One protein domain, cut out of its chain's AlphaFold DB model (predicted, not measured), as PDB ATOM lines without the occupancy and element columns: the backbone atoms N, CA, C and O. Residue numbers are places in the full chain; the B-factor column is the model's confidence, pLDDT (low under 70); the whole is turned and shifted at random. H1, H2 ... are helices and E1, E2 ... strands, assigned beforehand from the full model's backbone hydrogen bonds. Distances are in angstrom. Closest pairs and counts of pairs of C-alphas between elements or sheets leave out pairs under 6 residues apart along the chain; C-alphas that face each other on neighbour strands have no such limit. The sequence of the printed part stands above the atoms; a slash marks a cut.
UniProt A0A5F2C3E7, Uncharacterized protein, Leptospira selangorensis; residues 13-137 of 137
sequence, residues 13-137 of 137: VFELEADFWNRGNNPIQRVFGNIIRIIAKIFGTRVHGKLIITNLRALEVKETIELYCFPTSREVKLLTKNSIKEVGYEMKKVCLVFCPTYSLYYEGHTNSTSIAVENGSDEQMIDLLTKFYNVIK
ATOM      1  N   VAL A  13     228.859 213.436 210.179       87.81
ATOM      2  CA  VAL A  13     228.983 213.581 208.722       87.81
ATOM      3  C   VAL A  13     229.712 214.879 208.387       87.81
ATOM      4  O   VAL A  13     230.560 214.889 207.497       87.81
ATOM      5  N   PHE A  14     229.404 215.969 209.099       84.62
ATOM      6  CA  PHE A  14     230.166 217.213 209.021       84.62
ATOM      7  C   PHE A  14     229.931 218.134 210.227       84.62
ATOM      8  O   PHE A  14     228.967 217.986 210.981       84.62
ATOM      9  N   GLU A  15     230.818 219.115 210.384       87.25
ATOM     10  CA  GLU A  15     230.727 220.178 211.384       87.25
ATOM     11  C   GLU A  15     231.105 221.515 210.745       87.25
ATOM     12  O   GLU A  15     232.110 221.609 210.045       87.25
ATOM     13  N   LEU A  16     230.288 222.541 210.981       85.44
ATOM     14  CA  LEU A  16     230.562 223.916 210.579       85.44
ATOM     15  C   LEU A  16     230.542 224.812 211.810       85.44
ATOM     16  O   LEU A  16     229.569 224.819 212.568       85.44
ATOM     17  N   GLU A  17     231.599 225.593 211.995       80.44
ATOM     18  CA  GLU A  17     231.626 226.635 213.017       80.44
ATOM     19  C   GLU A  17     230.893 227.879 212.511       80.44
ATOM     20  O   GLU A  17     231.045 228.289 211.362       80.44
ATOM     21  N   ALA A  18     230.080 228.492 213.369       68.88
ATOM     22  CA  ALA A  18     229.361 229.711 213.039       68.88
ATOM     23  C   ALA A  18     229.301 230.683 214.216       68.88
ATOM     24  O   ALA A  18     229.299 230.307 215.388       68.88
ATOM     25  N   ASP A  19     229.187 231.967 213.894       66.25
ATOM     26  CA  ASP A  19     228.895 233.013 214.870       66.25
ATOM     27  C   ASP A  19     227.369 233.211 214.931       66.25
ATOM     28  O   ASP A  19     226.781 233.909 214.097       66.25
ATOM     29  N   PHE A  20     226.717 232.547 215.891       65.50
ATOM     30  CA  PHE A  20     225.254 232.442 216.007       65.50
ATOM     31  C   PHE A  20     224.610 233.677 216.654       65.50
ATOM     32  O   PHE A  20     223.837 233.585 217.611       65.50
ATOM     33  N   TRP A  21     224.881 234.861 216.112       61.88
ATOM     34  CA  TRP A  21     224.088 236.036 216.468       61.88
ATOM     35  C   TRP A  21     222.689 235.881 215.892       61.88
ATOM     36  O   TRP A  21     222.534 235.829 214.673       61.88
ATOM     37  N   ASN A  22     221.678 235.831 216.763       57.31
ATOM     38  CA  ASN A  22     220.276 235.817 216.358       57.31
ATOM     39  C   ASN A  22     219.990 237.042 215.482       57.31
ATOM     40  O   ASN A  22     219.872 238.168 215.966       57.31
ATOM     41  N   ARG A  23     219.878 236.813 214.175       59.44
ATOM     42  CA  ARG A  23     219.371 237.790 213.221       59.44
ATOM     43  C   ARG A  23     217.927 237.405 212.985       59.44
ATOM     44  O   ARG A  23     217.649 236.399 212.345       59.44
ATOM     45  N   GLY A  24     217.011 238.170 213.566       55.72
ATOM     46  CA  GLY A  24     215.596 237.961 213.300       55.72
ATOM     47  C   GLY A  24     215.291 238.047 211.800       55.72
ATOM     48  O   GLY A  24     216.054 238.632 211.025       55.72
ATOM     49  N   ASN A  25     214.175 237.458 211.379       58.56
ATOM     50  CA  ASN A  25     213.865 237.325 209.952       58.56
ATOM     51  C   ASN A  25     213.446 238.657 209.304       58.56
ATOM     52  O   ASN A  25     213.458 238.767 208.083       58.56
ATOM     53  N   ASN A  26     213.117 239.689 210.095       71.06
ATOM     54  CA  ASN A  26     212.716 240.998 209.574       71.06
ATOM     55  C   ASN A  26     213.872 242.031 209.568       71.06
ATOM     56  O   ASN A  26     214.797 241.944 210.384       71.06
ATOM     57  N   PRO A  27     213.838 243.039 208.670       67.88
ATOM     58  CA  PRO A  27     214.924 244.014 208.518       67.88
ATOM     59  C   PRO A  27     215.259 244.789 209.798       67.88
ATOM     60  O   PRO A  27     216.429 245.042 210.081       67.88
ATOM     61  N   ILE A  28     214.245 245.124 210.599       73.94
ATOM     62  CA  ILE A  28     214.404 245.886 211.843       73.94
ATOM     63  C   ILE A  28     215.185 245.057 212.871       73.94
ATOM     64  O   ILE A  28     216.191 245.518 213.409       73.94
ATOM     65  N   GLN A  29     214.790 243.802 213.088       68.06
ATOM     66  CA  GLN A  29     215.480 242.874 213.985       68.06
ATOM     67  C   GLN A  29     216.916 242.596 213.530       68.06
ATOM     68  O   GLN A  29     217.795 242.450 214.376       68.06
ATOM     69  N   ARG A  30     217.189 242.572 212.218       68.25
ATOM     70  CA  ARG A  30     218.562 242.447 211.696       68.25
ATOM     71  C   ARG A  30     219.434 243.645 212.077       68.25
ATOM     72  O   ARG A  30     220.571 243.451 212.505       68.25
ATOM     73  N   VAL A  31     218.910 244.867 211.952       73.31
ATOM     74  CA  VAL A  31     219.639 246.094 212.318       73.31
ATOM     75  C   VAL A  31     219.906 246.136 213.821       73.31
ATOM     76  O   VAL A  31     221.060 246.278 214.225       73.31
ATOM     77  N   PHE A  32     218.880 245.929 214.651       76.12
ATOM     78  CA  PHE A  32     219.053 245.888 216.106       76.12
ATOM     79  C   PHE A  32     220.001 244.767 216.545       76.12
ATOM     80  O   PHE A  32     220.876 245.003 217.375       76.12
ATOM     81  N   GLY A  33     219.903 243.579 215.942       71.19
ATOM     82  CA  GLY A  33     220.811 242.465 216.214       71.19
ATOM     83  C   GLY A  33     222.275 242.802 215.911       71.19
ATOM     84  O   GLY A  33     223.161 242.451 216.688       71.19
ATOM     85  N   ASN A  34     222.545 243.549 214.836       74.44
ATOM     86  CA  ASN A  34     223.897 244.015 214.520       74.44
ATOM     87  C   ASN A  34     224.415 245.052 215.528       74.44
ATOM     88  O   ASN A  34     225.582 244.983 215.914       74.44
ATOM     89  N   ILE A  35     223.569 245.980 215.984       80.62
ATOM     90  CA  ILE A  35     223.948 246.969 217.005       80.62
ATOM     91  C   ILE A  35     224.277 246.263 218.324       80.62
ATOM     92  O   ILE A  35     225.348 246.481 218.891       80.62
ATOM     93  N   ILE A  36     223.397 245.363 218.773       79.75
ATOM     94  CA  ILE A  36     223.602 244.570 219.990       79.75
ATOM     95  C   ILE A  36     224.894 243.760 219.883       79.75
ATOM     96  O   ILE A  36     225.667 243.737 220.833       79.75
ATOM     97  N   ARG A  37     225.189 243.167 218.720       78.06
ATOM     98  CA  ARG A  37     226.446 242.443 218.477       78.06
ATOM     99  C   ARG A  37     227.681 243.322 218.655       78.06
ATOM    100  O   ARG A  37     228.674 242.864 219.215       78.06
ATOM    101  N   ILE A  38     227.652 244.560 218.164       82.50
ATOM    102  CA  ILE A  38     228.779 245.493 218.313       82.50
ATOM    103  C   ILE A  38     228.972 245.844 219.789       82.50
ATOM    104  O   ILE A  38     230.084 245.727 220.298       82.50
ATOM    105  N   ILE A  39     227.891 246.198 220.487       81.62
ATOM    106  CA  ILE A  39     227.924 246.524 221.919       81.62
ATOM    107  C   ILE A  39     228.425 245.321 222.725       81.62
ATOM    108  O   ILE A  39     229.341 245.439 223.530       81.62
ATOM    109  N   ALA A  40     227.889 244.136 222.460       79.25
ATOM    110  CA  ALA A  40     228.273 242.909 223.135       79.25
ATOM    111  C   ALA A  40     229.756 242.569 222.932       79.25
ATOM    112  O   ALA A  40     230.422 242.195 223.893       79.25
ATOM    113  N   LYS A  41     230.316 242.792 221.733       80.50
ATOM    114  CA  LYS A  41     231.764 242.652 221.503       80.50
ATOM    115  C   LYS A  41     232.593 243.591 222.386       80.50
ATOM    116  O   LYS A  41     233.665 243.182 222.831       80.50
ATOM    117  N   ILE A  42     232.112 244.811 222.648       83.31
ATOM    118  CA  ILE A  42     232.775 245.771 223.549       83.31
ATOM    119  C   ILE A  42     232.749 245.262 224.993       83.31
ATOM    120  O   ILE A  42     233.746 245.386 225.685       83.31
ATOM    121  N   PHE A  43     231.663 244.622 225.430       82.69
ATOM    122  CA  PHE A  43     231.566 243.996 226.758       82.69
ATOM    123  C   PHE A  43     232.170 242.582 226.824       82.69
ATOM    124  O   PHE A  43     231.930 241.833 227.772       82.69
ATOM    125  N   GLY A  44     232.932 242.175 225.804       79.69
ATOM    126  CA  GLY A  44     233.566 240.859 225.756       79.69
ATOM    127  C   GLY A  44     232.598 239.689 225.609       79.69
ATOM    128  O   GLY A  44     232.988 238.550 225.844       79.69
ATOM    129  N   THR A  45     231.353 239.947 225.218       84.75
ATOM    130  CA  THR A  45     230.347 238.915 224.976       84.75
ATOM    131  C   THR A  45     230.431 238.405 223.539       84.75
ATOM    132  O   THR A  45     230.381 239.176 222.576       84.75
ATOM    133  N   ARG A  46     230.571 237.089 223.378       81.75
ATOM    134  CA  ARG A  46     230.665 236.391 222.090       81.75
ATOM    135  C   ARG A  46     229.768 235.159 222.118       81.75
ATOM    136  O   ARG A  46     229.741 234.442 223.111       81.75
ATOM    137  N   VAL A  47     229.053 234.905 221.025       82.75
ATOM    138  CA  VAL A  47     228.209 233.712 220.870       82.75
ATOM    139  C   VAL A  47     228.842 232.823 219.815       82.75
ATOM    140  O   VAL A  47     228.643 233.012 218.620       82.75
ATOM    141  N   HIS A  48     229.642 231.867 220.258       83.25
ATOM    142  CA  HIS A  48     230.252 230.904 219.361       83.25
ATOM    143  C   HIS A  48     229.304 229.720 219.208       83.25
ATOM    144  O   HIS A  48     228.712 229.272 220.186       83.25
ATOM    145  N   GLY A  49     229.130 229.190 218.009       85.31
ATOM    146  CA  GLY A  49     228.360 227.971 217.872       85.31
ATOM    147  C   GLY A  49     228.818 227.099 216.730       85.31
ATOM    148  O   GLY A  49     229.691 227.450 215.943       85.31
ATOM    149  N   LYS A  50     228.235 225.911 216.690       88.62
ATOM    150  CA  LYS A  50     228.557 224.853 215.747       88.62
ATOM    151  C   LYS A  50     227.274 224.244 215.225       88.62
ATOM    152  O   LYS A  50     226.385 223.904 216.002       88.62
ATOM    153  N   LEU A  51     227.199 224.091 213.912       88.88
ATOM    154  CA  LEU A  51     226.240 223.211 213.272       88.88
ATOM    155  C   LEU A  51     226.918 221.855 213.081       88.88
ATOM    156  O   LEU A  51     227.904 221.748 212.357       88.88
ATOM    157  N   ILE A  52     226.392 220.832 213.738       90.50
ATOM    158  CA  ILE A  52     226.888 219.461 213.662       90.50
ATOM    159  C   ILE A  52     225.825 218.637 212.955       90.50
ATOM    160  O   ILE A  52     224.714 218.487 213.463       90.50
ATOM    161  N   ILE A  53     226.163 218.087 211.796       90.38
ATOM    162  CA  ILE A  53     225.291 217.166 211.078       90.38
ATOM    163  C   ILE A  53     225.857 215.762 211.213       90.38
ATOM    164  O   ILE A  53     227.032 215.500 210.943       90.38
ATOM    165  N   THR A  54     224.999 214.851 211.642       92.06
ATOM    166  CA  THR A  54     225.304 213.428 211.765       92.06
ATOM    167  C   THR A  54     224.512 212.637 210.736       92.06
ATOM    168  O   THR A  54     223.681 213.191 210.022       92.06
ATOM    169  N   ASN A  55     224.743 211.332 210.665       90.19
ATOM    170  CA  ASN A  55     223.939 210.426 209.849       90.19
ATOM    171  C   ASN A  55     222.470 210.317 210.319       90.19
ATOM    172  O   ASN A  55     221.638 209.843 209.549       90.19
ATOM    173  N   LEU A  56     222.144 210.745 211.547       89.25
ATOM    174  CA  LEU A  56     220.802 210.613 212.131       89.25
ATOM    175  C   LEU A  56     220.084 211.944 212.377       89.25
ATOM    176  O   LEU A  56     218.856 211.990 212.340       89.25
ATOM    177  N   ARG A  57     220.817 213.013 212.698       89.75
ATOM    178  CA  ARG A  57     220.234 214.291 213.135       89.75
ATOM    179  C   ARG A  57     221.155 215.492 212.947       89.75
ATOM    180  O   ARG A  57     222.379 215.380 212.916       89.75
ATOM    181  N   ALA A  58     220.522 216.655 212.872       90.75
ATOM    182  CA  ALA A  58     221.161 217.954 212.788       90.75
ATOM    183  C   ALA A  58     221.107 218.648 214.158       90.75
ATOM    184  O   ALA A  58     220.041 218.750 214.769       90.75
ATOM    185  N   LEU A  59     222.255 219.111 214.648       90.56
ATOM    186  CA  LEU A  59     222.399 219.733 215.959       90.56
ATOM    187  C   LEU A  59     223.013 221.125 215.835       90.56
ATOM    188  O   LEU A  59     224.028 221.323 215.174       90.56
ATOM    189  N   GLU A  60     222.419 222.079 216.534       89.00
ATOM    190  CA  GLU A  60     222.929 223.432 216.698       89.00
ATOM    191  C   GLU A  60     223.436 223.578 218.132       89.00
ATOM    192  O   GLU A  60     222.673 223.455 219.088       89.00
ATOM    193  N   VAL A  61     224.732 223.813 218.297       89.12
ATOM    194  CA  VAL A  61     225.348 224.049 219.604       89.12
ATOM    195  C   VAL A  61     225.738 225.509 219.684       89.12
ATOM    196  O   VAL A  61     226.431 225.999 218.800       89.12
ATOM    197  N   LYS A  62     225.334 226.199 220.745       88.38
ATOM    198  CA  LYS A  62     225.777 227.562 221.047       88.38
ATOM    199  C   LYS A  62     226.447 227.594 222.400       88.38
ATOM    200  O   LYS A  62     225.983 226.964 223.346       88.38
ATOM    201  N   GLU A  63     227.510 228.363 222.485       87.81
ATOM    202  CA  GLU A  63     228.239 228.683 223.697       87.81
ATOM    203  C   GLU A  63     228.360 230.207 223.766       87.81
ATOM    204  O   GLU A  63     228.938 230.855 222.887       87.81
ATOM    205  N   THR A  64     227.763 230.787 224.801       88.00
ATOM    206  CA  THR A  64     227.898 232.208 225.105       88.00
ATOM    207  C   THR A  64     229.068 232.377 226.053       88.00
ATOM    208  O   THR A  64     229.103 231.781 227.130       88.00
ATOM    209  N   ILE A  65     230.029 233.187 225.632       85.44
ATOM    210  CA  ILE A  65     231.173 233.606 226.429       85.44
ATOM    211  C   ILE A  65     230.938 235.067 226.784       85.44
ATOM    212  O   ILE A  65     230.802 235.884 225.879       85.44
ATOM    213  N   GLU A  66     230.902 235.399 228.065       86.44
ATOM    214  CA  GLU A  66     230.824 236.773 228.565       86.44
ATOM    215  C   GLU A  66     232.149 237.185 229.202       86.44
ATOM    216  O   GLU A  66     232.991 236.345 229.535       86.44
ATOM    217  N   LEU A  67     232.347 238.500 229.359       84.75
ATOM    218  CA  LEU A  67     233.551 239.071 229.971       84.75
ATOM    219  C   LEU A  67     234.844 238.494 229.362       84.75
ATOM    220  O   LEU A  67     235.825 238.248 230.056       84.75
ATOM    221  N   TYR A  68     234.828 238.271 228.044       79.06
ATOM    222  CA  TYR A  68     235.907 237.747 227.204       79.06
ATOM    223  C   TYR A  68     236.294 236.279 227.402       79.06
ATOM    224  O   TYR A  68     236.781 235.678 226.443       79.06
ATOM    225  N   CYS A  69     236.095 235.689 228.581       83.19
ATOM    226  CA  CYS A  69     236.605 234.345 228.873       83.19
ATOM    227  C   CYS A  69     235.653 233.420 229.636       83.19
ATOM    228  O   CYS A  69     235.936 232.225 229.708       83.19
ATOM    229  N   PHE A  70     234.537 233.910 230.178       84.56
ATOM    230  CA  PHE A  70     233.663 233.088 231.009       84.56
ATOM    231  C   PHE A  70     232.547 232.462 230.170       84.56
ATOM    232  O   PHE A  70     231.692 233.196 229.676       84.56
ATOM    233  N   PRO A  71     232.510 231.127 229.997       83.62
ATOM    234  CA  PRO A  71     231.368 230.472 229.374       83.62
ATOM    235  C   PRO A  71     230.169 230.560 230.329       83.62
ATOM    236  O   PRO A  71     230.158 229.912 231.374       83.62
ATOM    237  N   THR A  72     229.176 231.379 229.992       86.62
ATOM    238  CA  THR A  72     228.006 231.638 230.849       86.62
ATOM    239  C   THR A  72     226.800 230.796 230.474       86.62
ATOM    240  O   THR A  72     225.998 230.453 231.340       86.62
ATOM    241  N   SER A  73     226.668 230.425 229.200       87.31
ATOM    242  CA  SER A  73     225.534 229.643 228.717       87.31
ATOM    243  C   SER A  73     225.942 228.671 227.620       87.31
ATOM    244  O   SER A  73     226.818 228.957 226.802       87.31
ATOM    245  N   ARG A  74     225.270 227.518 227.593       87.44
ATOM    246  CA  ARG A  74     225.371 226.530 226.523       87.44
ATOM    247  C   ARG A  74     223.977 226.067 226.124       87.44
ATOM    248  O   ARG A  74     223.231 225.560 226.954       87.44
ATOM    249  N   GLU A  75     223.667 226.181 224.843       88.12
ATOM    250  CA  GLU A  75     222.419 225.705 224.251       88.12
ATOM    251  C   GLU A  75     222.737 224.587 223.255       88.12
ATOM    252  O   GLU A  75     223.676 224.696 222.467       88.12
ATOM    253  N   VAL A  76     221.967 223.501 223.293       88.69
ATOM    254  CA  VAL A  76     222.026 222.433 222.290       88.69
ATOM    255  C   VAL A  76     220.621 222.246 221.742       88.69
ATOM    256  O   VAL A  76     219.701 221.901 222.482       88.69
ATOM    257  N   LYS A  77     220.458 222.484 220.446       88.06
ATOM    258  CA  LYS A  77     219.193 222.389 219.730       88.06
ATOM    259  C   LYS A  77     219.231 221.242 218.742       88.06
ATOM    260  O   LYS A  77     220.155 221.135 217.943       88.06
ATOM    261  N   LEU A  78     218.193 220.416 218.776       89.25
ATOM    262  CA  LEU A  78     217.906 219.453 217.724       89.25
ATOM    263  C   LEU A  78     217.086 220.142 216.639       89.25
ATOM    264  O   LEU A  78     215.981 220.617 216.906       89.25
ATOM    265  N   LEU A  79     217.617 220.182 215.423       88.81
ATOM    266  CA  LEU A  79     216.896 220.712 214.279       88.81
ATOM    267  C   LEU A  79     215.986 219.616 213.728       88.81
ATOM    268  O   LEU A  79     216.444 218.591 213.227       88.81
ATOM    269  N   THR A  80     214.680 219.824 213.870       86.12
ATOM    270  CA  THR A  80     213.664 218.881 213.389       86.12
ATOM    271  C   THR A  80     213.174 219.292 212.009       86.12
ATOM    272  O   THR A  80     213.101 220.488 211.708       86.12
ATOM    273  N   LYS A  81     212.747 218.318 211.201       83.81
ATOM    274  CA  LYS A  81     212.132 218.553 209.888       83.81
ATOM    275  C   LYS A  81     211.047 219.630 209.927       83.81
ATOM    276  O   LYS A  81     211.095 220.585 209.169       83.81
ATOM    277  N   ASN A  82     210.113 219.519 210.871       84.94
ATOM    278  CA  ASN A  82     208.984 220.447 210.984       84.94
ATOM    279  C   ASN A  82     209.396 221.856 211.419       84.94
ATOM    280  O   ASN A  82     208.598 222.776 211.302       84.94
ATOM    281  N   SER A  83     210.597 222.024 211.977       84.75
ATOM    282  CA  SER A  83     211.085 223.328 212.424       84.75
ATOM    283  C   SER A  83     211.824 224.106 211.339       84.75
ATOM    284  O   SER A  83     211.954 225.320 211.492       84.75
ATOM    285  N   ILE A  84     212.283 223.432 210.276       87.50
ATOM    286  CA  ILE A  84     213.005 224.033 209.152       87.50
ATOM    287  C   ILE A  84     212.051 224.193 207.969       87.50
ATOM    288  O   ILE A  84     211.471 223.229 207.483       87.50
ATOM    289  N   LYS A  85     211.911 225.431 207.498       87.69
ATOM    290  CA  LYS A  85     211.133 225.784 206.308       87.69
ATOM    291  C   LYS A  85     211.951 225.635 205.035       87.69
ATOM    292  O   LYS A  85     211.454 225.113 204.046       87.69
ATOM    293  N   GLU A  86     213.193 226.104 205.077       88.38
ATOM    294  CA  GLU A  86     214.113 226.068 203.946       88.38
ATOM    295  C   GLU A  86     215.552 225.886 204.420       88.38
ATOM    296  O   GLU A  86     215.930 226.324 205.509       88.38
ATOM    297  N   VAL A  87     216.350 225.229 203.584       91.31
ATOM    298  CA  VAL A  87     217.803 225.150 203.711       91.31
ATOM    299  C   VAL A  87     218.397 225.422 202.337       91.31
ATOM    300  O   VAL A  87     217.878 224.953 201.324       91.31
ATOM    301  N   GLY A  88     219.467 226.199 202.291       91.75
ATOM    302  CA  GLY A  88     220.089 226.615 201.047       91.75
ATOM    303  C   GLY A  88     221.499 227.123 201.275       91.75
ATOM    304  O   GLY A  88     222.014 227.130 202.392       91.75
ATOM    305  N   TYR A  89     222.138 227.563 200.201       91.88
ATOM    306  CA  TYR A  89     223.387 228.298 200.297       91.88
ATOM    307  C   TYR A  89     223.334 229.556 199.435       91.88
ATOM    308  O   TYR A  89     222.621 229.622 198.438       91.88
ATOM    309  N   GLU A  90     224.089 230.567 199.844       89.31
ATOM    310  CA  GLU A  90     224.287 231.802 199.096       89.31
ATOM    311  C   GLU A  90     225.768 231.963 198.773       89.31
ATOM    312  O   GLU A  90     226.631 231.678 199.604       89.31
ATOM    313  N   MET A  91     226.053 232.488 197.585       87.56
ATOM    314  CA  MET A  91     227.378 232.955 197.201       87.56
ATOM    315  C   MET A  91     227.318 234.465 196.993       87.56
ATOM    316  O   MET A  91     226.537 234.965 196.182       87.56
ATOM    317  N   LYS A  92     228.128 235.208 197.750       82.50
ATOM    318  CA  LYS A  92     228.247 236.665 197.636       82.50
ATOM    319  C   LYS A  92     229.649 237.027 197.181       82.50
ATOM    320  O   LYS A  92     230.636 236.598 197.775       82.50
ATOM    321  N   LYS A  93     229.735 237.864 196.149       76.25
ATOM    322  CA  LYS A  93     230.982 238.503 195.719       76.25
ATOM    323  C   LYS A  93     230.974 239.939 196.223       76.25
ATOM    324  O   LYS A  93     230.057 240.691 195.903       76.25
ATOM    325  N   VAL A  94     231.971 240.312 197.020       65.94
ATOM    326  CA  VAL A  94     232.146 241.700 197.460       65.94
ATOM    327  C   VAL A  94     233.119 242.377 196.498       65.94
ATOM    328  O   VAL A  94     234.208 241.869 196.239       65.94
ATOM    329  N   CYS A  95     232.720 243.517 195.933       41.78
ATOM    330  CA  CYS A  95     233.587 244.302 195.055       41.78
ATOM    331  C   CYS A  95     234.830 244.766 195.846       41.78
ATOM    332  O   CYS A  95     234.669 245.189 196.988       41.78
ATOM    333  N   LEU A  96     236.028 244.685 195.243       53.72
ATOM    334  CA  LEU A  96     237.394 244.899 195.793       53.72
ATOM    335  C   LEU A  96     238.145 243.652 196.285       53.72
ATOM    336  O   LEU A  96     239.364 243.608 196.148       53.72
ATOM    337  N   VAL A  97     237.461 242.626 196.794       57.50
ATOM    338  CA  VAL A  97     238.090 241.357 197.196       57.50
ATOM    339  C   VAL A  97     237.384 240.260 196.416       57.50
ATOM    340  O   VAL A  97     236.364 239.746 196.856       57.50
ATOM    341  N   PHE A  98     237.889 239.932 195.224       59.09
ATOM    342  CA  PHE A  98     237.307 238.970 194.269       59.09
ATOM    343  C   PHE A  98     237.147 237.524 194.799       59.09
ATOM    344  O   PHE A  98     236.901 236.605 194.020       59.09
ATOM    345  N   CYS A  99     237.261 237.300 196.107       66.38
ATOM    346  CA  CYS A  99     237.019 236.026 196.756       66.38
ATOM    347  C   CYS A  99     235.507 235.848 196.993       66.38
ATOM    348  O   CYS A  99     234.915 236.609 197.769       66.38
ATOM    349  N   PRO A 100     234.854 234.870 196.339       76.00
ATOM    350  CA  PRO A 100     233.470 234.545 196.646       76.00
ATOM    351  C   PRO A 100     233.375 234.065 198.095       76.00
ATOM    352  O   PRO A 100     234.145 233.217 198.538       76.00
ATOM    353  N   THR A 101     232.427 234.622 198.842       81.19
ATOM    354  CA  THR A 101     232.078 234.134 200.176       81.19
ATOM    355  C   THR A 101     230.846 233.260 200.048       81.19
ATOM    356  O   THR A 101     229.798 233.735 199.602       81.19
ATOM    357  N   TYR A 102     230.972 231.999 200.443       84.31
ATOM    358  CA  TYR A 102     229.852 231.071 200.505       84.31
ATOM    359  C   TYR A 102     229.278 231.050 201.913       84.31
ATOM    360  O   TYR A 102     230.012 231.089 202.901       84.31
ATOM    361  N   SER A 103     227.958 230.981 202.013       86.88
ATOM    362  CA  SER A 103     227.276 230.797 203.284       86.88
ATOM    363  C   SER A 103     226.150 229.791 203.164       86.88
ATOM    364  O   SER A 103     225.266 229.965 202.329       86.88
ATOM    365  N   LEU A 104     226.154 228.777 204.022       88.81
ATOM    366  CA  LEU A 104     225.024 227.878 204.215       88.81
ATOM    367  C   LEU A 104     223.986 228.589 205.086       88.81
ATOM    368  O   LEU A 104     224.350 229.206 206.089       88.81
ATOM    369  N   TYR A 105     222.710 228.512 204.740       88.88
ATOM    370  CA  TYR A 105     221.640 229.055 205.564       88.88
ATOM    371  C   TYR A 105     220.497 228.063 205.719       88.88
ATOM    372  O   TYR A 105     220.257 227.217 204.861       88.88
ATOM    373  N   TYR A 106     219.785 228.179 206.831       88.62
ATOM    374  CA  TYR A 106     218.491 227.543 207.014       88.62
ATOM    375  C   TYR A 106     217.559 228.499 207.739       88.62
ATOM    376  O   TYR A 106     217.961 229.205 208.672       88.62
ATOM    377  N   GLU A 107     216.301 228.503 207.320       86.62
ATOM    378  CA  GLU A 107     215.262 229.283 207.966       86.62
ATOM    379  C   GLU A 107     214.307 228.369 208.707       86.62
ATOM    380  O   GLU A 107     213.710 227.448 208.149       86.62
ATOM    381  N   GLY A 108     214.148 228.653 209.993       84.19
ATOM    382  CA  GLY A 108     213.071 228.104 210.787       84.19
ATOM    383  C   GLY A 108     211.857 229.024 210.818       84.19
ATOM    384  O   GLY A 108     211.776 230.057 210.150       84.19
ATOM    385  N   HIS A 109     210.881 228.672 211.651       80.19
ATOM    386  CA  HIS A 109     209.668 229.482 211.780       80.19
ATOM    387  C   HIS A 109     209.916 230.866 212.371       80.19
ATOM    388  O   HIS A 109     209.263 231.823 211.955       80.19
ATOM    389  N   THR A 110     210.854 230.959 213.308       74.38
ATOM    390  CA  THR A 110     211.098 232.158 214.115       74.38
ATOM    391  C   THR A 110     212.470 232.783 213.864       74.38
ATOM    392  O   THR A 110     212.649 233.968 214.137       74.38
ATOM    393  N   ASN A 111     213.432 232.008 213.354       74.00
ATOM    394  CA  ASN A 111     214.833 232.412 213.250       74.00
ATOM    395  C   ASN A 111     215.401 231.992 211.892       74.00
ATOM    396  O   ASN A 111     214.984 230.976 211.339       74.00
ATOM    397  N   SER A 112     216.411 232.714 211.423       81.19
ATOM    398  CA  SER A 112     217.219 232.366 210.261       81.19
ATOM    399  C   SER A 112     218.671 232.304 210.715       81.19
ATOM    400  O   SER A 112     219.158 233.204 211.411       81.19
ATOM    401  N   THR A 113     219.348 231.221 210.358       83.75
ATOM    402  CA  THR A 113     220.768 231.029 210.639       83.75
ATOM    403  C   THR A 113     221.512 231.044 209.317       83.75
ATOM    404  O   THR A 113     221.140 230.339 208.387       83.75
ATOM    405  N   SER A 114     222.600 231.809 209.255       83.06
ATOM    406  CA  SER A 114     223.527 231.820 208.125       83.06
ATOM    407  C   SER A 114     224.950 231.635 208.640       83.06
ATOM    408  O   SER A 114     225.381 232.326 209.568       83.06
ATOM    409  N   ILE A 115     225.658 230.683 208.045       84.75
ATOM    410  CA  ILE A 115     226.981 230.212 208.438       84.75
ATOM    411  C   ILE A 115     227.906 230.416 207.249       84.75
ATOM    412  O   ILE A 115     227.675 229.840 206.190       84.75
ATOM    413  N   ALA A 116     228.937 231.242 207.409       82.56
ATOM    414  CA  ALA A 116     229.961 231.390 206.383       82.56
ATOM    415  C   ALA A 116     230.804 230.110 206.315       82.56
ATOM    416  O   ALA A 116     231.203 229.581 207.349       82.56
ATOM    417  N   VAL A 117     231.067 229.627 205.105       81.06
ATOM    418  CA  VAL A 117     231.906 228.453 204.861       81.06
ATOM    419  C   VAL A 117     233.244 228.937 204.315       81.06
ATOM    420  O   VAL A 117     233.304 229.592 203.270       81.06
ATOM    421  N   GLU A 118     234.317 228.650 205.049       74.94
ATOM    422  CA  GLU A 118     235.674 229.005 204.638       74.94
ATOM    423  C   GLU A 118     236.084 228.200 203.402       74.94
ATOM    424  O   GLU A 118     235.908 226.985 203.359       74.94
ATOM    425  N   ASN A 119     236.639 228.883 202.396       73.19
ATOM    426  CA  ASN A 119     237.106 228.281 201.140       73.19
ATOM    427  C   ASN A 119     236.058 227.427 200.402       73.19
ATOM    428  O   ASN A 119     236.424 226.487 199.699       73.19
ATOM    429  N   GLY A 120     234.770 227.758 200.547       75.69
ATOM    430  CA  GLY A 120     233.695 227.032 199.878       75.69
ATOM    431  C   GLY A 120     233.811 227.060 198.348       75.69
ATOM    432  O   GLY A 120     234.225 228.059 197.755       75.69
ATOM    433  N   SER A 121     233.394 225.970 197.712       85.00
ATOM    434  CA  SER A 121     233.103 225.880 196.276       85.00
ATOM    435  C   SER A 121     231.655 225.439 196.063       85.00
ATOM    436  O   SER A 121     231.063 224.835 196.956       85.00
ATOM    437  N   ASP A 122     231.072 225.694 194.889       88.31
ATOM    438  CA  ASP A 122     229.702 225.244 194.589       88.31
ATOM    439  C   ASP A 122     229.524 223.729 194.807       88.31
ATOM    440  O   ASP A 122     228.537 223.301 195.397       88.31
ATOM    441  N   GLU A 123     230.513 222.918 194.421       90.19
ATOM    442  CA  GLU A 123     230.503 221.462 194.631       90.19
ATOM    443  C   GLU A 123     230.441 221.095 196.121       90.19
ATOM    444  O   GLU A 123     229.619 220.274 196.530       90.19
ATOM    445  N   GLN A 124     231.265 221.745 196.949       88.62
ATOM    446  CA  GLN A 124     231.258 221.537 198.399       88.62
ATOM    447  C   GLN A 124     229.946 221.999 199.031       88.62
ATOM    448  O   GLN A 124     229.418 221.334 199.919       88.62
ATOM    449  N   MET A 125     229.400 223.128 198.579       90.75
ATOM    450  CA  MET A 125     228.152 223.662 199.116       90.75
ATOM    451  C   MET A 125     226.956 222.783 198.756       90.75
ATOM    452  O   MET A 125     226.083 222.586 199.599       90.75
ATOM    453  N   ILE A 126     226.927 222.206 197.551       93.38
ATOM    454  CA  ILE A 126     225.907 221.233 197.140       93.38
ATOM    455  C   ILE A 126     226.015 219.943 197.962       93.38
ATOM    456  O   ILE A 126     224.991 219.418 198.407       93.38
ATOM    457  N   ASP A 127     227.228 219.442 198.209       91.56
ATOM    458  CA  ASP A 127     227.444 218.277 199.077       91.56
ATOM    459  C   ASP A 127     226.969 218.550 200.516       91.56
ATOM    460  O   ASP A 127     226.190 217.775 201.075       91.56
ATOM    461  N   LEU A 128     227.341 219.700 201.091       90.00
ATOM    462  CA  LEU A 128     226.884 220.135 202.416       90.00
ATOM    463  C   LEU A 128     225.359 220.270 202.486       90.00
ATOM    464  O   LEU A 128     224.736 219.785 203.434       90.00
ATOM    465  N   LEU A 129     224.753 220.887 201.469       91.94
ATOM    466  CA  LEU A 129     223.306 221.028 201.357       91.94
ATOM    467  C   LEU A 129     222.623 219.657 201.315       91.94
ATOM    468  O   LEU A 129     221.649 219.432 202.030       91.94
ATOM    469  N   THR A 130     223.159 218.725 200.527       92.06
ATOM    470  CA  THR A 130     222.625 217.366 200.380       92.06
ATOM    471  C   THR A 130     222.725 216.583 201.687       92.06
ATOM    472  O   THR A 130     221.768 215.925 202.098       92.06
ATOM    473  N   LYS A 131     223.867 216.679 202.377       91.06
ATOM    474  CA  LYS A 131     224.086 216.059 203.688       91.06
ATOM    475  C   LYS A 131     223.115 216.598 204.731       91.06
ATOM    476  O   LYS A 131     222.532 215.807 205.463       91.06
ATOM    477  N   PHE A 132     222.895 217.912 204.769       91.00
ATOM    478  CA  PHE A 132     221.895 218.505 205.656       91.00
ATOM    479  C   PHE A 132     220.497 218.001 205.281       91.00
ATOM    480  O   PHE A 132     219.803 217.430 206.122       91.00
ATOM    481  N   TYR A 133     220.101 218.139 204.012       90.31
ATOM    482  CA  TYR A 133     218.783 217.742 203.520       90.31
ATOM    483  C   TYR A 133     218.443 216.284 203.852       90.31
ATOM    484  O   TYR A 133     217.348 216.005 204.328       90.31
ATOM    485  N   ASN A 134     219.389 215.355 203.692       90.50
ATOM    486  CA  ASN A 134     219.172 213.934 203.980       90.50
ATOM    487  C   ASN A 134     218.773 213.629 205.424       90.50
ATOM    488  O   ASN A 134     218.151 212.597 205.670       90.50
ATOM    489  N   VAL A 135     219.128 214.513 206.349       88.19
ATOM    490  CA  VAL A 135     218.890 214.359 207.783       88.19
ATOM    491  C   VAL A 135     217.590 215.036 208.219       88.19
ATOM    492  O   VAL A 135     217.023 214.686 209.250       88.19
ATOM    493  N   ILE A 136     217.097 215.992 207.427       86.12
ATOM    494  CA  ILE A 136     215.859 216.731 207.706       86.12
ATOM    495  C   ILE A 136     214.706 216.390 206.754       86.12
ATOM    496  O   ILE A 136     213.636 216.984 206.884       86.12
ATOM    497  N   LYS A 137     214.910 215.475 205.798       80.25
ATOM    498  CA  LYS A 137     213.881 215.032 204.847       80.25
ATOM    499  C   LYS A 137     212.770 214.207 205.481       80.25
ATOM    500  O   LYS A 137     212.937 213.635 206.576       80.25
TER     501      LYS A 137
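What this domain is: This is residues 13 to 137 of the 137 residues of an uncharacterized protein of Leptospira selangorensis (UniProt A0A5F2C3E7). Two twisted sheets, E1 to E4 and E5 to E7, are set partly face to face with their strands crossed, and helix H2 packs on both of them. Helix H1 lies toward another side and only grazes the four-stranded sheet. The 125 printed residues hold seven named strands and two named helices in the order E1 H1 E2 E3 E4 E5 E6 E7 H2, a mixed class; both sheets are antiparallel, ordered E1-E2-E3-E4 and E5-E6-E7. The whole is compact, with a radius of gyration of the C-alphas of 15.2 A and spans of 39 by 39 by 27 A.

How they stand to each other: E1, residues 13 to 19, is an edge strand antiparallel to E2, residues 46 to 54, with N 16 and O 51 2.9 A apart. Between them in the chain, H1, residues 27 to 42, grazes this sheet with residues 37 to 41; the closest C-alphas of H1 and E2 are those of Ala 40 and Arg 46, 7.0 A apart. E2, E3, residues 58 to 66, and E4, residues 70 to 79, form a meander, each strand the antiparallel neighbour of the one before, with N 50 and O 61 at 2.8 A and N 62 and O 75 at 2.8 A. E5, residues 84 to 94, E6, residues 97 to 108, and E7, residues 111 to 117, form a second meander, with N 90 and O 103 at 2.8 A and N 104 and O 115 at 2.9 A. The two sheets make a sandwich, two sheets face to face, their strands at 71 degrees; the closest C-alphas of E1 and E7 are those of Ala 18 and Ile 115, 5.2 A apart. Residues 23 to 24 pair antiparallel with residues 111 to 112 of E7. H2, residues 122 to 136, makes two layers, a helix on one face of a sheet, with each sheet: it runs along E6 at 10 degrees on the local plane, height over the sheet 9.4 A, and across E1 at 74 degrees on the local plane, height 10.3 A. The closest C-alphas of E5 and H2 are those of Gly 88 and Leu 129, 6.5 A apart. Every O i to N i+4 pair of H1 is within hydrogen-bond range, and 10 of 11 in H2.

Where its parts are: E1 begins at C-alpha 13, (228.983, 213.581, 208.722). H1 is 23.4 A long, E4 26.7 A, E5 28.6 A and E6 31.4 A. H2 ends at C-alpha 136, (215.859, 216.731, 207.706).

The domain as a whole: The C-alphas farthest apart, those of Leu 56 and Leu 96, are 41.4 A apart. The printed part has no cut and no long link. Confidence is under 70 at residues 18 to 25, 27, 29 to 30 and 94 to 99.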